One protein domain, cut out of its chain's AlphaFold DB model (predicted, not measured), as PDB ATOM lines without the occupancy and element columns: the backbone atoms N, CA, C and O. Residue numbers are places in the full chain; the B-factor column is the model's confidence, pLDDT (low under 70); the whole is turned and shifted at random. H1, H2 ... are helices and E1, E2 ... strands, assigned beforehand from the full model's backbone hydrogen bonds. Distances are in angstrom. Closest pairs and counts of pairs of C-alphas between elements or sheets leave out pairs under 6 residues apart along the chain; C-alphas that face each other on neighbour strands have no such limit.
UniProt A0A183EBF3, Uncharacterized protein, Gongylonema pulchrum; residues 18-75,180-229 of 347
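AT A GLANCE: This is residues 18 to 75 and 180 to 229 of the 347 residues of an uncharacterized protein of Gongylonema pulchrum (UniProt A0A183EBF3). A long, narrow ribbon of three antiparallel strands, with E2 in the middle, makes the backbone of this domain; H2 crosses one face of it, and H1 sits over that same face near the end where E2 begins and E3 ends. H3 lies away from the sheet at the end of a loose tail, where residues 215 to 222 stick out. The printed part has 108 residues with three named strands and three named helices, in the order E1 E2 E3 H1 H2 H3, and the sheet runs E1, E2, E3. The class is mixed, helices and strands; the whole is loose, with a radius of gyration of the C-alphas of 16.5 A and spans of 49 by 36 by 22 A.

HOW THE PARTS SIT: E2, residues 43 to 57, is the inner strand, between the edge strands E1, residues 18 to 25, and E3, residues 63 to 75. They form a meander, each strand the antiparallel neighbour of the one before. The hairpin of E2 and E3 has directions 168 degrees apart, with N 50 and O 70 at 2.8 A. The hairpin of E1 and E2 has directions 160 degrees apart, with N 22 and O 51 at 3.0 A. The sheet is twisted, its C-alphas lying up to 4.2 A off the best plane. H2, residues 196 to 209, is on the sheet at a height of 7.5 A. It lies over E3 and only just over E2, on which 3 of its 14 C-alphas fall. It runs across the strands, at 87 degrees to E3 on the local plane; the closest C-alphas of these two, Arg 71 and Val 203, are 5.7 A apart. H1, residues 182 to 192, is on the same face at a height of 10.1 A, over E2 and E3. It runs slantwise to the strands, at 55 degrees to E2 on the local plane; the closest C-alphas of these two, Leu 45 and Ala 188, are 6.9 A apart. The sheet and these helices make two layers, helices on one face of a sheet, though H1 and H2 are apart. H3, residues 220 to 227, is not on the sheet and is apart from H1 and H2. In H1, H2 and H3 every O i to N i+4 pair is within hydrogen-bond range.

IN THESE COORDINATES: E2 is 42.2 A long and E3 36.7 A; E1, 20.6 A long, begins at C-alpha 18 (209.582, 252.911, 338.662). H2 is 20.1 A long, H1 15.3 A and H3 10.4 A, ending at C-alpha 227 (204.091, 241.963, 323.078).

THE WHOLE: The two C-alphas farthest apart, Glu 41 and Gly 60, are 53.9 A apart. Residues 76 to 179 are not printed, and C-alphas 75 and 180 are 8.6 A apart across the cut. The link E1 to E2 is long; its residues 37 to 38 pair with 44 to 45 of E2. Mean pLDDT of the printed part is 74.2, with 32 residues under 70, among them 207 to 229.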
ATOM      1  N   ALA A  18     208.903 254.048 339.280       51.31
ATOM      2  CA  ALA A  18     209.582 252.911 338.662       51.31
ATOM      3  C   ALA A  18     209.057 251.586 339.232       51.31
ATOM      4  O   ALA A  18     209.084 251.374 340.443       51.31
ATOM      5  N   PHE A  19     208.609 250.680 338.360       55.50
ATOM      6  CA  PHE A  19     208.090 249.363 338.743       55.50
ATOM      7  C   PHE A  19     208.736 248.255 337.907       55.50
ATOM      8  O   PHE A  19     209.066 248.456 336.738       55.50
ATOM      9  N   GLY A  20     208.902 247.067 338.499       59.03
ATOM     10  CA  GLY A  20     209.377 245.880 337.784       59.03
ATOM     11  C   GLY A  20     210.793 246.025 337.220       59.03
ATOM     12  O   GLY A  20     210.987 245.910 336.012       59.03
ATOM     13  N   CYS A  21     211.779 246.271 338.084       63.69
ATOM     14  CA  CYS A  21     213.188 246.277 337.698       63.69
ATOM     15  C   CYS A  21     213.747 244.849 337.619       63.69
ATOM     16  O   CYS A  21     213.531 244.032 338.515       63.69
ATOM     17  N   GLY A  22     214.492 244.540 336.561       72.38
ATOM     18  CA  GLY A  22     215.116 243.231 336.412       72.38
ATOM     19  C   GLY A  22     216.292 243.249 335.452       72.38
ATOM     20  O   GLY A  22     216.328 244.029 334.505       72.38
ATOM     21  N   LYS A  23     217.248 242.358 335.699       78.31
ATOM     22  CA  LYS A  23     218.412 242.139 334.839       78.31
ATOM     23  C   LYS A  23     218.216 240.832 334.095       78.31
ATOM     24  O   LYS A  23     217.909 239.814 334.708       78.31
ATOM     25  N   LEU A  24     218.366 240.888 332.783       76.38
ATOM     26  CA  LEU A  24     218.289 239.751 331.883       76.38
ATOM     27  C   LEU A  24     219.615 239.670 331.138       76.38
ATOM     28  O   LEU A  24     220.161 240.691 330.734       76.38
ATOM     29  N   PHE A  25     220.136 238.468 330.962       76.81
ATOM     30  CA  PHE A  25     221.326 238.215 330.157       76.81
ATOM     31  C   PHE A  25     220.945 237.294 329.004       76.81
ATOM     32  O   PHE A  25     220.048 236.459 329.138       76.81
ATOM     33  N   LEU A  26     221.605 237.471 327.864       72.31
ATOM     34  CA  LEU A  26     221.452 236.575 326.726       72.31
ATOM     35  C   LEU A  26     222.173 235.264 327.047       72.31
ATOM     36  O   LEU A  26     223.385 235.256 327.237       72.31
ATOM     37  N   VAL A  27     221.418 234.168 327.156       66.88
ATOM     38  CA  VAL A  27     221.983 232.828 327.398       66.88
ATOM     39  C   VAL A  27     222.694 232.316 326.145       66.88
ATOM     40  O   VAL A  27     223.774 231.744 326.254       66.88
ATOM     41  N   ASP A  28     222.119 232.588 324.972       69.06
ATOM     42  CA  ASP A  28     222.731 232.338 323.672       69.06
ATOM     43  C   ASP A  28     222.721 233.634 322.852       69.06
ATOM     44  O   ASP A  28     221.688 234.094 322.368       69.06
ATOM     45  N   GLY A  29     223.882 234.284 322.785       67.81
ATOM     46  CA  GLY A  29     224.069 235.515 322.024       67.81
ATOM     47  C   GLY A  29     224.437 235.280 320.561       67.81
ATOM     48  O   GLY A  29     224.539 236.258 319.820       67.81
ATOM     49  N   LYS A  30     224.648 234.025 320.138       77.56
ATOM     50  CA  LYS A  30     225.172 233.690 318.808       77.56
ATOM     51  C   LYS A  30     224.249 234.151 317.688       77.56
ATOM     52  O   LYS A  30     224.708 234.776 316.737       77.56
ATOM     53  N   GLU A  31     222.949 233.936 317.859       68.12
ATOM     54  CA  GLU A  31     221.898 234.369 316.925       68.12
ATOM     55  C   GLU A  31     221.910 235.889 316.676       68.12
ATOM     56  O   GLU A  31     221.517 236.357 315.613       68.12
ATOM     57  N   TYR A  32     222.406 236.666 317.640       66.25
ATOM     58  CA  TYR A  32     222.378 238.128 317.615       66.25
ATOM     59  C   TYR A  32     223.763 238.761 317.430       66.25
ATOM     60  O   TYR A  32     223.892 239.975 317.589       66.25
ATOM     61  N   HIS A  33     224.804 237.967 317.145       72.38
ATOM     62  CA  HIS A  33     226.208 238.410 317.136       72.38
ATOM     63  C   HIS A  33     226.644 239.085 318.453       72.38
ATOM     64  O   HIS A  33     227.490 239.979 318.480       72.38
ATOM     65  N   LEU A  34     226.053 238.650 319.568       72.94
ATOM     66  CA  LEU A  34     226.317 239.115 320.930       72.94
ATOM     67  C   LEU A  34     226.928 237.992 321.777       72.94
ATOM     68  O   LEU A  34     226.579 237.826 322.949       72.94
ATOM     69  N   GLU A  35     227.804 237.192 321.167       79.12
ATOM     70  CA  GLU A  35     228.483 236.085 321.836       79.12
ATOM     71  C   GLU A  35     229.256 236.553 323.073       79.12
ATOM     72  O   GLU A  35     229.714 237.695 323.181       79.12
ATOM     73  N   GLY A  36     229.385 235.645 324.040       80.88
ATOM     74  CA  GLY A  36     230.119 235.927 325.259       80.88
ATOM     75  C   GLY A  36     231.612 236.092 324.979       80.88
ATOM     76  O   GLY A  36     232.248 235.188 324.444       80.88
ATOM     77  N   GLN A  37     232.199 237.211 325.403       85.69
ATOM     78  CA  GLN A  37     233.631 237.444 325.260       85.69
ATOM     79  C   GLN A  37     234.393 236.851 326.455       85.69
ATOM     80  O   GLN A  37     234.152 237.264 327.592       85.69
ATOM     81  N   PRO A  38     235.336 235.917 326.258       86.38
ATOM     82  CA  PRO A  38     236.134 235.391 327.358       86.38
ATOM     83  C   PRO A  38     237.029 236.488 327.957       86.38
ATOM     84  O   PRO A  38     237.701 237.224 327.239       86.38
ATOM     85  N   LEU A  39     237.057 236.579 329.289       80.31
ATOM     86  CA  LEU A  39     237.846 237.555 330.055       80.31
ATOM     87  C   LEU A  39     238.997 236.908 330.850       80.31
ATOM     88  O   LEU A  39     239.552 237.532 331.751       80.31
ATOM     89  N   ASN A  40     239.382 235.676 330.500       78.19
ATOM     90  CA  ASN A  40     240.309 234.806 331.243       78.19
ATOM     91  C   ASN A  40     239.735 234.300 332.585       78.19
ATOM     92  O   ASN A  40     238.610 234.621 332.958       78.19
ATOM     93  N   GLU A  41     240.475 233.424 333.279       75.25
ATOM     94  CA  GLU A  41     240.116 232.867 334.606       75.25
ATOM     95  C   GLU A  41     238.746 232.168 334.674       75.25
ATOM     96  O   GLU A  41     238.081 232.136 335.711       75.25
ATOM     97  N   GLY A  42     238.300 231.604 333.547       77.12
ATOM     98  CA  GLY A  42     236.996 230.942 333.451       77.12
ATOM     99  C   GLY A  42     235.809 231.908 333.496       77.12
ATOM    100  O   GLY A  42     234.693 231.479 333.792       77.12
ATOM    101  N   ARG A  43     236.033 233.197 333.221       85.00
ATOM    102  CA  ARG A  43     234.990 234.221 333.156       85.00
ATOM    103  C   ARG A  43     234.730 234.643 331.725       85.00
ATOM    104  O   ARG A  43     235.642 234.724 330.903       85.00
ATOM    105  N   THR A  44     233.481 234.980 331.475       87.12
ATOM    106  CA  THR A  44     232.997 235.452 330.189       87.12
ATOM    107  C   THR A  44     232.133 236.672 330.431       87.12
ATOM    108  O   THR A  44     231.293 236.690 331.331       87.12
ATOM    109  N   LEU A  45     232.346 237.700 329.626       88.62
ATOM    110  CA  LEU A  45     231.471 238.844 329.553       88.62
ATOM    111  C   LEU A  45     230.308 238.526 328.626       88.62
ATOM    112  O   LEU A  45     230.510 238.217 327.458       88.62
ATOM    113  N   VAL A  46     229.096 238.618 329.143       87.38
ATOM    114  CA  VAL A  46     227.876 238.334 328.396       87.38
ATOM    115  C   VAL A  46     227.041 239.600 328.306       87.38
ATOM    116  O   VAL A  46     226.895 240.335 329.286       87.38
ATOM    117  N   SER A  47     226.498 239.867 327.120       84.69
ATOM    118  CA  SER A  47     225.579 240.983 326.908       84.69
ATOM    119  C   SER A  47     224.204 240.679 327.503       84.69
ATOM    120  O   SER A  47     223.731 239.545 327.539       84.69
ATOM    121  N   GLY A  48     223.524 241.720 327.953       84.44
ATOM    122  CA  GLY A  48     222.161 241.626 328.431       84.44
ATOM    123  C   GLY A  48     221.518 242.993 328.561       84.44
ATOM    124  O   GLY A  48     222.014 243.989 328.033       84.44
ATOM    125  N   VAL A  49     220.403 243.036 329.276       82.75
ATOM    126  CA  VAL A  49     219.617 244.244 329.477       82.75
ATOM    127  C   VAL A  49     219.130 244.374 330.907       82.75
ATOM    128  O   VAL A  49     218.746 243.411 331.569       82.75
ATOM    129  N   GLU A  50     219.117 245.606 331.378       84.50
ATOM    130  CA  GLU A  50     218.343 246.029 332.525       84.50
ATOM    131  C   GLU A  50     217.026 246.603 332.016       84.50
ATOM    132  O   GLU A  50     217.006 247.468 331.144       84.50
ATOM    133  N   LYS A  51     215.919 246.079 332.533       84.31
ATOM    134  CA  LYS A  51     214.575 246.530 332.187       84.31
ATOM    135  C   LYS A  51     213.893 247.139 333.398       84.31
ATOM    136  O   LYS A  51     214.097 246.682 334.523       84.31
ATOM    137  N   GLY A  52     213.044 248.124 333.153       82.38
ATOM    138  CA  GLY A  52     212.150 248.705 334.147       82.38
ATOM    139  C   GLY A  52     210.990 249.421 333.475       82.38
ATOM    140  O   GLY A  52     211.094 249.826 332.323       82.38
ATOM    141  N   ILE A  53     209.879 249.586 334.180       80.81
ATOM    142  CA  ILE A  53     208.741 250.369 333.696       80.81
ATOM    143  C   ILE A  53     208.792 251.728 334.379       80.81
ATOM    144  O   ILE A  53     208.888 251.796 335.604       80.81
ATOM    145  N   ARG A  54     208.729 252.801 333.591       83.44
ATOM    146  CA  ARG A  54     208.589 254.177 334.073       83.44
ATOM    147  C   ARG A  54     207.299 254.773 333.556       83.44
ATOM    148  O   ARG A  54     206.914 254.499 332.430       83.44
ATOM    149  N   PHE A  55     206.661 255.616 334.347       83.06
ATOM    150  CA  PHE A  55     205.502 256.375 333.891       83.06
ATOM    151  C   PHE A  55     205.953 257.757 333.421       83.06
ATOM    152  O   PHE A  55     206.732 258.418 334.109       83.06
ATOM    153  N   ILE A  56     205.516 258.157 332.227       83.94
ATOM    154  CA  ILE A  56     205.891 259.423 331.590       83.94
ATOM    155  C   ILE A  56     204.644 260.192 331.162       83.94
ATOM    156  O   ILE A  56     203.650 259.597 330.748       83.94
ATOM    157  N   GLU A  57     204.712 261.514 331.245       85.19
ATOM    158  CA  GLU A  57     203.658 262.412 330.779       85.19
ATOM    159  C   GLU A  57     203.853 262.731 329.288       85.19
ATOM    160  O   GLU A  57     204.962 263.023 328.836       85.19
ATOM    161  N   ARG A  58     202.777 262.639 328.502       81.88
ATOM    162  CA  ARG A  58     202.738 263.042 327.089       81.88
ATOM    163  C   ARG A  58     202.402 264.525 326.948       81.88
ATOM    164  O   ARG A  58     201.855 265.138 327.854       81.88
ATOM    165  N   SER A  59     202.599 265.064 325.746       77.50
ATOM    166  CA  SER A  59     202.276 266.451 325.373       77.50
ATOM    167  C   SER A  59     200.813 266.864 325.626       77.50
ATOM    168  O   SER A  59     200.522 268.051 325.651       77.50
ATOM    169  N   GLY A  60     199.898 265.904 325.813       80.94
ATOM    170  CA  GLY A  60     198.493 266.136 326.178       80.94
ATOM    171  C   GLY A  60     198.184 265.971 327.673       80.94
ATOM    172  O   GLY A  60     197.021 265.846 328.036       80.94
ATOM    173  N   GLY A  61     199.200 265.879 328.536       83.12
ATOM    174  CA  GLY A  61     199.040 265.723 329.985       83.12
ATOM    175  C   GLY A  61     198.630 264.322 330.456       83.12
ATOM    176  O   GLY A  61     198.422 264.121 331.651       83.12
ATOM    177  N   SER A  62     198.500 263.356 329.539       84.50
ATOM    178  CA  SER A  62     198.214 261.958 329.868       84.50
ATOM    179  C   SER A  62     199.477 261.225 330.318       84.50
ATOM    180  O   SER A  62     200.546 261.383 329.728       84.50
ATOM    181  N   ILE A  63     199.346 260.399 331.355       82.38
ATOM    182  CA  ILE A  63     200.434 259.567 331.878       82.38
ATOM    183  C   ILE A  63     200.367 258.194 331.208       82.38
ATOM    184  O   ILE A  63     199.333 257.530 331.243       82.38
ATOM    185  N   ILE A  64     201.477 257.754 330.616       81.06
ATOM    186  CA  ILE A  64     201.606 256.433 329.999       81.06
ATOM    187  C   ILE A  64     202.747 255.632 330.640       81.06
ATOM    188  O   ILE A  64     203.769 256.211 331.016       81.06
ATOM    189  N   PRO A  65     202.628 254.300 330.749       81.06
ATOM    190  CA  PRO A  65     203.765 253.452 331.071       81.06
ATOM    191  C   PRO A  65     204.709 253.347 329.863       81.06
ATOM    192  O   PRO A  65     204.283 253.154 328.725       81.06
ATOM    193  N   ALA A  66     206.006 253.430 330.122       81.44
ATOM    194  CA  ALA A  66     207.089 253.273 329.168       81.44
ATOM    195  C   ALA A  66     208.060 252.202 329.673       81.44
ATOM    196  O   ALA A  66     208.530 252.249 330.814       81.44
ATOM    197  N   LEU A  67     208.381 251.234 328.815       81.56
ATOM    198  CA  LEU A  67     209.436 250.269 329.093       81.56
ATOM    199  C   LEU A  67     210.792 250.930 328.838       81.56
ATOM    200  O   LEU A  67     211.101 251.336 327.721       81.56
ATOM    201  N   VAL A  68     211.609 251.005 329.878       83.56
ATOM    202  CA  VAL A  68     213.004 251.417 329.797       83.56
ATOM    203  C   VAL A  68     213.854 250.164 329.702       83.56
ATOM    204  O   VAL A  68     213.775 249.292 330.567       83.56
ATOM    205  N   VAL A  69     214.659 250.088 328.648       83.00
ATOM    206  CA  VAL A  69     215.625 249.015 328.422       83.00
ATOM    207  C   VAL A  69     216.995 249.654 328.284       83.00
ATOM    208  O   VAL A  69     217.184 250.536 327.451       83.00
ATOM    209  N   ASP A  70     217.940 249.209 329.101       83.94
ATOM    210  CA  ASP A  70     219.329 249.646 329.058       83.94
ATOM    211  C   ASP A  70     220.241 248.439 328.848       83.94
ATOM    212  O   ASP A  70     220.080 247.409 329.505       83.94
ATOM    213  N   ARG A  71     221.201 248.540 327.929       81.31
ATOM    214  CA  ARG A  71     222.128 247.442 327.647       81.31
ATOM    215  C   ARG A  71     223.148 247.349 328.778       81.31
ATOM    216  O   ARG A  71     223.795 248.326 329.135       81.31
ATOM    217  N   LYS A  72     223.330 246.147 329.320       84.75
ATOM    218  CA  LYS A  72     224.314 245.850 330.363       84.75
ATOM    219  C   LYS A  72     225.217 244.705 329.932       84.75
ATOM    220  O   LYS A  72     224.851 243.889 329.093       84.75
ATOM    221  N   ALA A  73     226.388 244.636 330.547       83.81
ATOM    222  CA  ALA A  73     227.274 243.493 330.440       83.81
ATOM    223  C   ALA A  73     227.413 242.819 331.805       83.81
ATOM    224  O   ALA A  73     227.425 243.479 332.851       83.81
ATOM    225  N   PHE A  74     227.492 241.497 331.791       81.62
ATOM    226  CA  PHE A  74     227.518 240.660 332.979       81.62
ATOM    227  C   PHE A  74     228.716 239.728 332.926       81.62
ATOM    228  O   PHE A  74     228.988 239.114 331.902       81.62
ATOM    229  N   PHE A  75     229.409 239.592 334.048       77.81
ATOM    230  CA  PHE A  75     230.447 238.583 334.207       77.81
ATOM    231  C   PHE A  75     229.775 237.271 334.596       77.81
ATOM    232  O   PHE A  75     229.078 237.224 335.612       77.81
ATOM    233  N   GLN A 180     236.505 240.934 340.202       87.56
ATOM    234  CA  GLN A 180     237.178 241.189 338.922       87.56
ATOM    235  C   GLN A 180     238.585 241.744 339.123       87.56
ATOM    236  O   GLN A 180     238.812 242.587 339.983       87.56
ATOM    237  N   THR A 181     239.525 241.280 338.302       86.75
ATOM    238  CA  THR A 181     240.880 241.830 338.271       86.75
ATOM    239  C   THR A 181     240.916 243.139 337.471       86.75
ATOM    240  O   THR A 181     240.092 243.330 336.568       86.75
ATOM    241  N   PRO A 182     241.897 244.031 337.710       90.94
ATOM    242  CA  PRO A 182     242.055 245.253 336.918       90.94
ATOM    243  C   PRO A 182     242.148 244.987 335.409       90.94
ATOM    244  O   PRO A 182     241.567 245.718 334.607       90.94
ATOM    245  N   THR A 183     242.806 243.896 335.005       88.88
ATOM    246  CA  THR A 183     242.902 243.476 333.598       88.88
ATOM    247  C   THR A 183     241.550 243.032 333.037       88.88
ATOM    248  O   THR A 183     241.191 243.429 331.928       88.88
ATOM    249  N   GLN A 184     240.765 242.259 333.799       88.69
ATOM    250  CA  GLN A 184     239.396 241.887 333.417       88.69
ATOM    251  C   GLN A 184     238.505 243.119 333.266       88.69
ATOM    252  O   GLN A 184     237.774 243.222 332.286       88.69
ATOM    253  N   MET A 185     238.600 244.072 334.195       91.56
ATOM    254  CA  MET A 185     237.865 245.336 334.135       91.56
ATOM    255  C   MET A 185     238.276 246.164 332.916       91.56
ATOM    256  O   MET A 185     237.409 246.617 332.177       91.56
ATOM    257  N   LYS A 186     239.579 246.297 332.643       91.31
ATOM    258  CA  LYS A 186     240.105 246.979 331.450       91.31
ATOM    259  C   LYS A 186     239.571 246.354 330.161       91.31
ATOM    260  O   LYS A 186     239.110 247.074 329.278       91.31
ATOM    261  N   ASN A 187     239.603 245.026 330.055       89.31
ATOM    262  CA  ASN A 187     239.108 244.307 328.881       89.31
ATOM    263  C   ASN A 187     237.587 244.426 328.743       89.31
ATOM    264  O   ASN A 187     237.097 244.676 327.644       89.31
ATOM    265  N   ALA A 188     236.855 244.336 329.856       89.81
ATOM    266  CA  ALA A 188     235.418 244.546 329.873       89.81
ATOM    267  C   ALA A 188     235.064 245.958 329.391       89.81
ATOM    268  O   ALA A 188     234.266 246.094 328.472       89.81
ATOM    269  N   ILE A 189     235.711 247.002 329.921       89.69
ATOM    270  CA  ILE A 189     235.493 248.394 329.496       89.69
ATOM    271  C   ILE A 189     235.728 248.544 327.993       89.69
ATOM    272  O   ILE A 189     234.868 249.079 327.302       89.69
ATOM    273  N   LYS A 190     236.844 248.018 327.473       88.75
ATOM    274  CA  LYS A 190     237.139 248.050 326.033       88.75
ATOM    275  C   LYS A 190     236.053 247.370 325.201       88.75
ATOM    276  O   LYS A 190     235.680 247.887 324.158       88.75
ATOM    277  N   SER A 191     235.540 246.235 325.669       83.31
ATOM    278  CA  SER A 191     234.525 245.466 324.943       83.31
ATOM    279  C   SER A 191     233.125 246.078 324.956       83.31
ATOM    280  O   SER A 191     232.355 245.847 324.028       83.31
ATOM    281  N   VAL A 192     232.787 246.850 325.996       84.44
ATOM    282  CA  VAL A 192     231.461 247.476 326.140       84.44
ATOM    283  C   VAL A 192     231.444 248.942 325.732       84.44
ATOM    284  O   VAL A 192     230.398 249.587 325.809       84.44
ATOM    285  N   HIS A 193     232.595 249.491 325.349       85.00
ATOM    286  CA  HIS A 193     232.681 250.864 324.895       85.00
ATOM    287  C   HIS A 193     232.059 250.972 323.503       85.00
ATOM    288  O   HIS A 193     232.625 250.530 322.506       85.00
ATOM    289  N   TYR A 194     230.875 251.571 323.455       80.81
ATOM    290  CA  TYR A 194     230.145 251.830 322.226       80.81
ATOM    291  C   TYR A 194     229.835 253.316 322.136       80.81
ATOM    292  O   TYR A 194     229.490 253.952 323.134       80.81
ATOM    293  N   ASN A 195     229.888 253.862 320.924       84.75
ATOM    294  CA  ASN A 195     229.297 255.170 320.681       84.75
ATOM    295  C   ASN A 195     227.761 255.105 320.896       84.75
ATOM    296  O   ASN A 195     227.168 254.019 320.825       84.75
ATOM    297  N   PRO A 196     227.087 256.244 321.147       81.25
ATOM    298  CA  PRO A 196     225.654 256.262 321.451       81.25
ATOM    299  C   PRO A 196     224.773 255.596 320.384       81.25
ATOM    300  O   PRO A 196     223.764 254.975 320.713       81.25
ATOM    301  N   PHE A 197     225.171 255.677 319.111       78.12
ATOM    302  CA  PHE A 197     224.444 255.067 318.001       78.12
ATOM    303  C   PHE A 197     224.492 253.531 318.062       78.12
ATOM    304  O   PHE A 197     223.453 252.870 318.024       78.12
ATOM    305  N   MET A 198     225.681 252.956 318.257       75.38
ATOM    306  CA  MET A 198     225.877 251.515 318.445       75.38
ATOM    307  C   MET A 198     225.207 251.004 319.727       75.38
ATOM    308  O   MET A 198     224.648 249.906 319.744       75.38
ATOM    309  N   ALA A 199     225.207 251.806 320.797       78.44
ATOM    310  CA  ALA A 199     224.498 251.476 322.029       78.44
ATOM    311  C   ALA A 199     222.978 251.385 321.800       78.44
ATOM    312  O   ALA A 199     222.364 250.380 322.166       78.44
ATOM    313  N   ALA A 200     222.382 252.379 321.131       75.75
ATOM    314  CA  ALA A 200     220.959 252.384 320.788       75.75
ATOM    315  C   ALA A 200     220.578 251.211 319.868       75.75
ATOM    316  O   ALA A 200     219.550 250.560 320.072       75.75
ATOM    317  N   PHE A 201     221.433 250.888 318.894       76.62
ATOM    318  CA  PHE A 201     221.254 249.720 318.036       76.62
ATOM    319  C   PHE A 201     221.292 248.405 318.833       76.62
ATOM    320  O   PHE A 201     220.403 247.566 318.688       76.62
ATOM    321  N   GLY A 202     222.248 248.251 319.755       73.44
ATOM    322  CA  GLY A 202     222.333 247.080 320.633       73.44
ATOM    323  C   GLY A 202     221.122 246.917 321.559       73.44
ATOM    324  O   GLY A 202     220.671 245.791 321.796       73.44
ATOM    325  N   VAL A 203     220.548 248.024 322.047       75.56
ATOM    326  CA  VAL A 203     219.277 248.010 322.793       75.56
ATOM    327  C   VAL A 203     218.139 247.513 321.905       75.56
ATOM    328  O   VAL A 203     217.352 246.680 322.347       75.56
ATOM    329  N   ARG A 204     218.077 247.951 320.641       75.12
ATOM    330  CA  ARG A 204     217.054 247.500 319.688       75.12
ATOM    331  C   ARG A 204     217.130 245.991 319.446       75.12
ATOM    332  O   ARG A 204     216.108 245.322 319.573       75.12
ATOM    333  N   ILE A 205     218.321 245.446 319.193       70.56
ATOM    334  CA  ILE A 205     218.527 243.993 319.044       70.56
ATOM    335  C   ILE A 205     218.078 243.253 320.307       70.56
ATOM    336  O   ILE A 205     217.298 242.305 320.239       70.56
ATOM    337  N   SER A 206     218.516 243.721 321.476       71.31
ATOM    338  CA  SER A 206     218.177 243.075 322.745       71.31
ATOM    339  C   SER A 206     216.681 243.166 323.067       71.31
ATOM    340  O   SER A 206     216.115 242.265 323.674       71.31
ATOM    341  N   SER A 207     216.003 244.239 322.653       68.81
ATOM    342  CA  SER A 207     214.548 244.354 322.780       68.81
ATOM    343  C   SER A 207     213.806 243.404 321.835       68.81
ATOM    344  O   SER A 207     212.789 242.827 322.218       68.81
ATOM    345  N   ALA A 208     214.341 243.174 320.631       66.44
ATOM    346  CA  ALA A 208     213.782 242.211 319.693       66.44
ATOM    347  C   ALA A 208     213.879 240.783 320.250       66.44
ATOM    348  O   ALA A 208     212.871 240.081 320.263       66.44
ATOM    349  N   SER A 209     215.026 240.390 320.818       63.44
ATOM    350  CA  SER A 209     215.207 239.051 321.402       63.44
ATOM    351  C   SER A 209     214.290 238.783 322.604       63.44
ATOM    352  O   SER A 209     213.781 237.673 322.759       63.44
ATOM    353  N   LEU A 210     213.952 239.808 323.401       63.19
ATOM    354  CA  LEU A 210     212.918 239.698 324.445       63.19
ATOM    355  C   LEU A 210     211.531 239.338 323.894       63.19
ATOM    356  O   LEU A 210     210.685 238.841 324.638       63.19
ATOM    357  N   THR A 211     211.292 239.590 322.609       57.19
ATOM    358  CA  THR A 211     209.995 239.406 321.954       57.19
ATOM    359  C   THR A 211     209.877 238.059 321.220       57.19
ATOM    360  O   THR A 211     208.773 237.668 320.835       57.19
ATOM    361  N   VAL A 212     210.992 237.334 321.045       48.53
ATOM    362  CA  VAL A 212     211.117 236.120 320.201       48.53
ATOM    363  C   VAL A 212     210.982 234.804 320.989       48.53
ATOM    364  O   VAL A 212     210.983 233.724 320.413       48.53
ATOM    365  N   SER A 213     210.737 234.848 322.299       51.22
ATOM    366  CA  SER A 213     210.436 233.654 323.108       51.22
ATOM    367  C   SER A 213     209.047 233.058 322.767       51.22
ATOM    368  O   SER A 213     208.078 233.219 323.510       51.22
ATOM    369  N   GLN A 214     208.940 232.372 321.626       45.19
ATOM    370  CA  GLN A 214     207.703 231.807 321.069       45.19
ATOM    371  C   GLN A 214     207.252 230.499 321.748       45.19
ATOM    372  O   GLN A 214     206.093 230.118 321.615       45.19
ATOM    373  N   ASN A 215     208.112 229.845 322.538       45.38
ATOM    374  CA  ASN A 215     207.877 228.466 323.000       45.38
ATOM    375  C   ASN A 215     207.385 228.315 324.452       45.38
ATOM    376  O   ASN A 215     207.234 227.194 324.934       45.38
ATOM    377  N   PHE A 216     207.087 229.400 325.172       47.88
ATOM    378  CA  PHE A 216     206.522 229.294 326.526       47.88
ATOM    379  C   PHE A 216     204.991 229.266 326.486       47.88
ATOM    380  O   PHE A 216     204.315 230.220 326.873       47.88
ATOM    381  N   SER A 217     204.444 228.121 326.075       45.28
ATOM    382  CA  SER A 217     203.003 227.818 326.067       45.28
ATOM    383  C   SER A 217     202.307 228.017 327.426       45.28
ATOM    384  O   SER A 217     201.093 228.180 327.472       45.28
ATOM    385  N   LYS A 218     203.057 228.085 328.538       51.00
ATOM    386  CA  LYS A 218     202.522 228.293 329.898       51.00
ATOM    387  C   LYS A 218     202.367 229.755 330.347       51.00
ATOM    388  O   LYS A 218     201.725 229.987 331.363       51.00
ATOM    389  N   PHE A 219     202.916 230.739 329.626       51.53
ATOM    390  CA  PHE A 219     202.834 232.170 329.996       51.53
ATOM    391  C   PHE A 219     202.115 233.040 328.942       51.53
ATOM    392  O   PHE A 219     202.241 234.269 328.944       51.53
ATOM    393  N   SER A 220     201.344 232.384 328.065       53.06
ATOM    394  CA  SER A 220     200.671 232.910 326.865       53.06
ATOM    395  C   SER A 220     200.030 234.290 327.037       53.06
ATOM    396  O   SER A 220     200.318 235.191 326.252       53.06
ATOM    397  N   ASP A 221     199.201 234.501 328.056       54.66
ATOM    398  CA  ASP A 221     198.272 235.641 328.007       54.66
ATOM    399  C   ASP A 221     198.895 236.940 328.528       54.66
ATOM    400  O   ASP A 221     198.690 238.009 327.952       54.66
ATOM    401  N   TYR A 222     199.764 236.844 329.541       54.16
ATOM    402  CA  TYR A 222     200.512 237.997 330.051       54.16
ATOM    403  C   TYR A 222     201.498 238.531 329.004       54.16
ATOM    404  O   TYR A 222     201.603 239.738 328.791       54.16
ATOM    405  N   TYR A 223     202.203 237.636 328.307       54.19
ATOM    406  CA  TYR A 223     203.171 238.038 327.290       54.19
ATOM    407  C   TYR A 223     202.510 238.498 325.992       54.19
ATOM    408  O   TYR A 223     203.032 239.422 325.375       54.19
ATOM    409  N   LYS A 224     201.353 237.945 325.598       54.31
ATOM    410  CA  LYS A 224     200.580 238.443 324.444       54.31
ATOM    411  C   LYS A 224     200.168 239.909 324.616       54.31
ATOM    412  O   LYS A 224     200.367 240.691 323.691       54.31
ATOM    413  N   ALA A 225     199.688 240.299 325.801       51.00
ATOM    414  CA  ALA A 225     199.324 241.689 326.101       51.00
ATOM    415  C   ALA A 225     200.540 242.637 326.136       51.00
ATOM    416  O   ALA A 225     200.451 243.791 325.730       51.00
ATOM    417  N   VAL A 226     201.697 242.149 326.591       50.84
ATOM    418  CA  VAL A 226     202.945 242.930 326.660       50.84
ATOM    419  C   VAL A 226     203.629 243.046 325.285       50.84
ATOM    420  O   VAL A 226     204.258 244.062 324.986       50.84
ATOM    421  N   ARG A 227     203.472 242.040 324.413       50.66
ATOM    422  CA  ARG A 227     204.091 241.963 323.078       50.66
ATOM    423  C   ARG A 227     203.636 243.078 322.133       50.66
ATOM    424  O   ARG A 227     204.446 243.543 321.336       50.66
ATOM    425  N   SER A 228     202.388 243.538 322.235       51.50
ATOM    426  CA  SER A 228     201.849 244.606 321.376       51.50
ATOM    427  C   SER A 228     202.389 246.006 321.712       51.50
ATOM    428  O   SER A 228     202.282 246.911 320.888       51.50
ATOM    429  N   VAL A 229     203.010 246.195 322.886       52.41
ATOM    430  CA  VAL A 229     203.370 247.526 323.418       52.41
ATOM    431  C   VAL A 229     204.864 247.867 323.257       52.41
ATOM    432  O   VAL A 229     205.230 249.040 323.228       52.41
TER     433      VAL A 229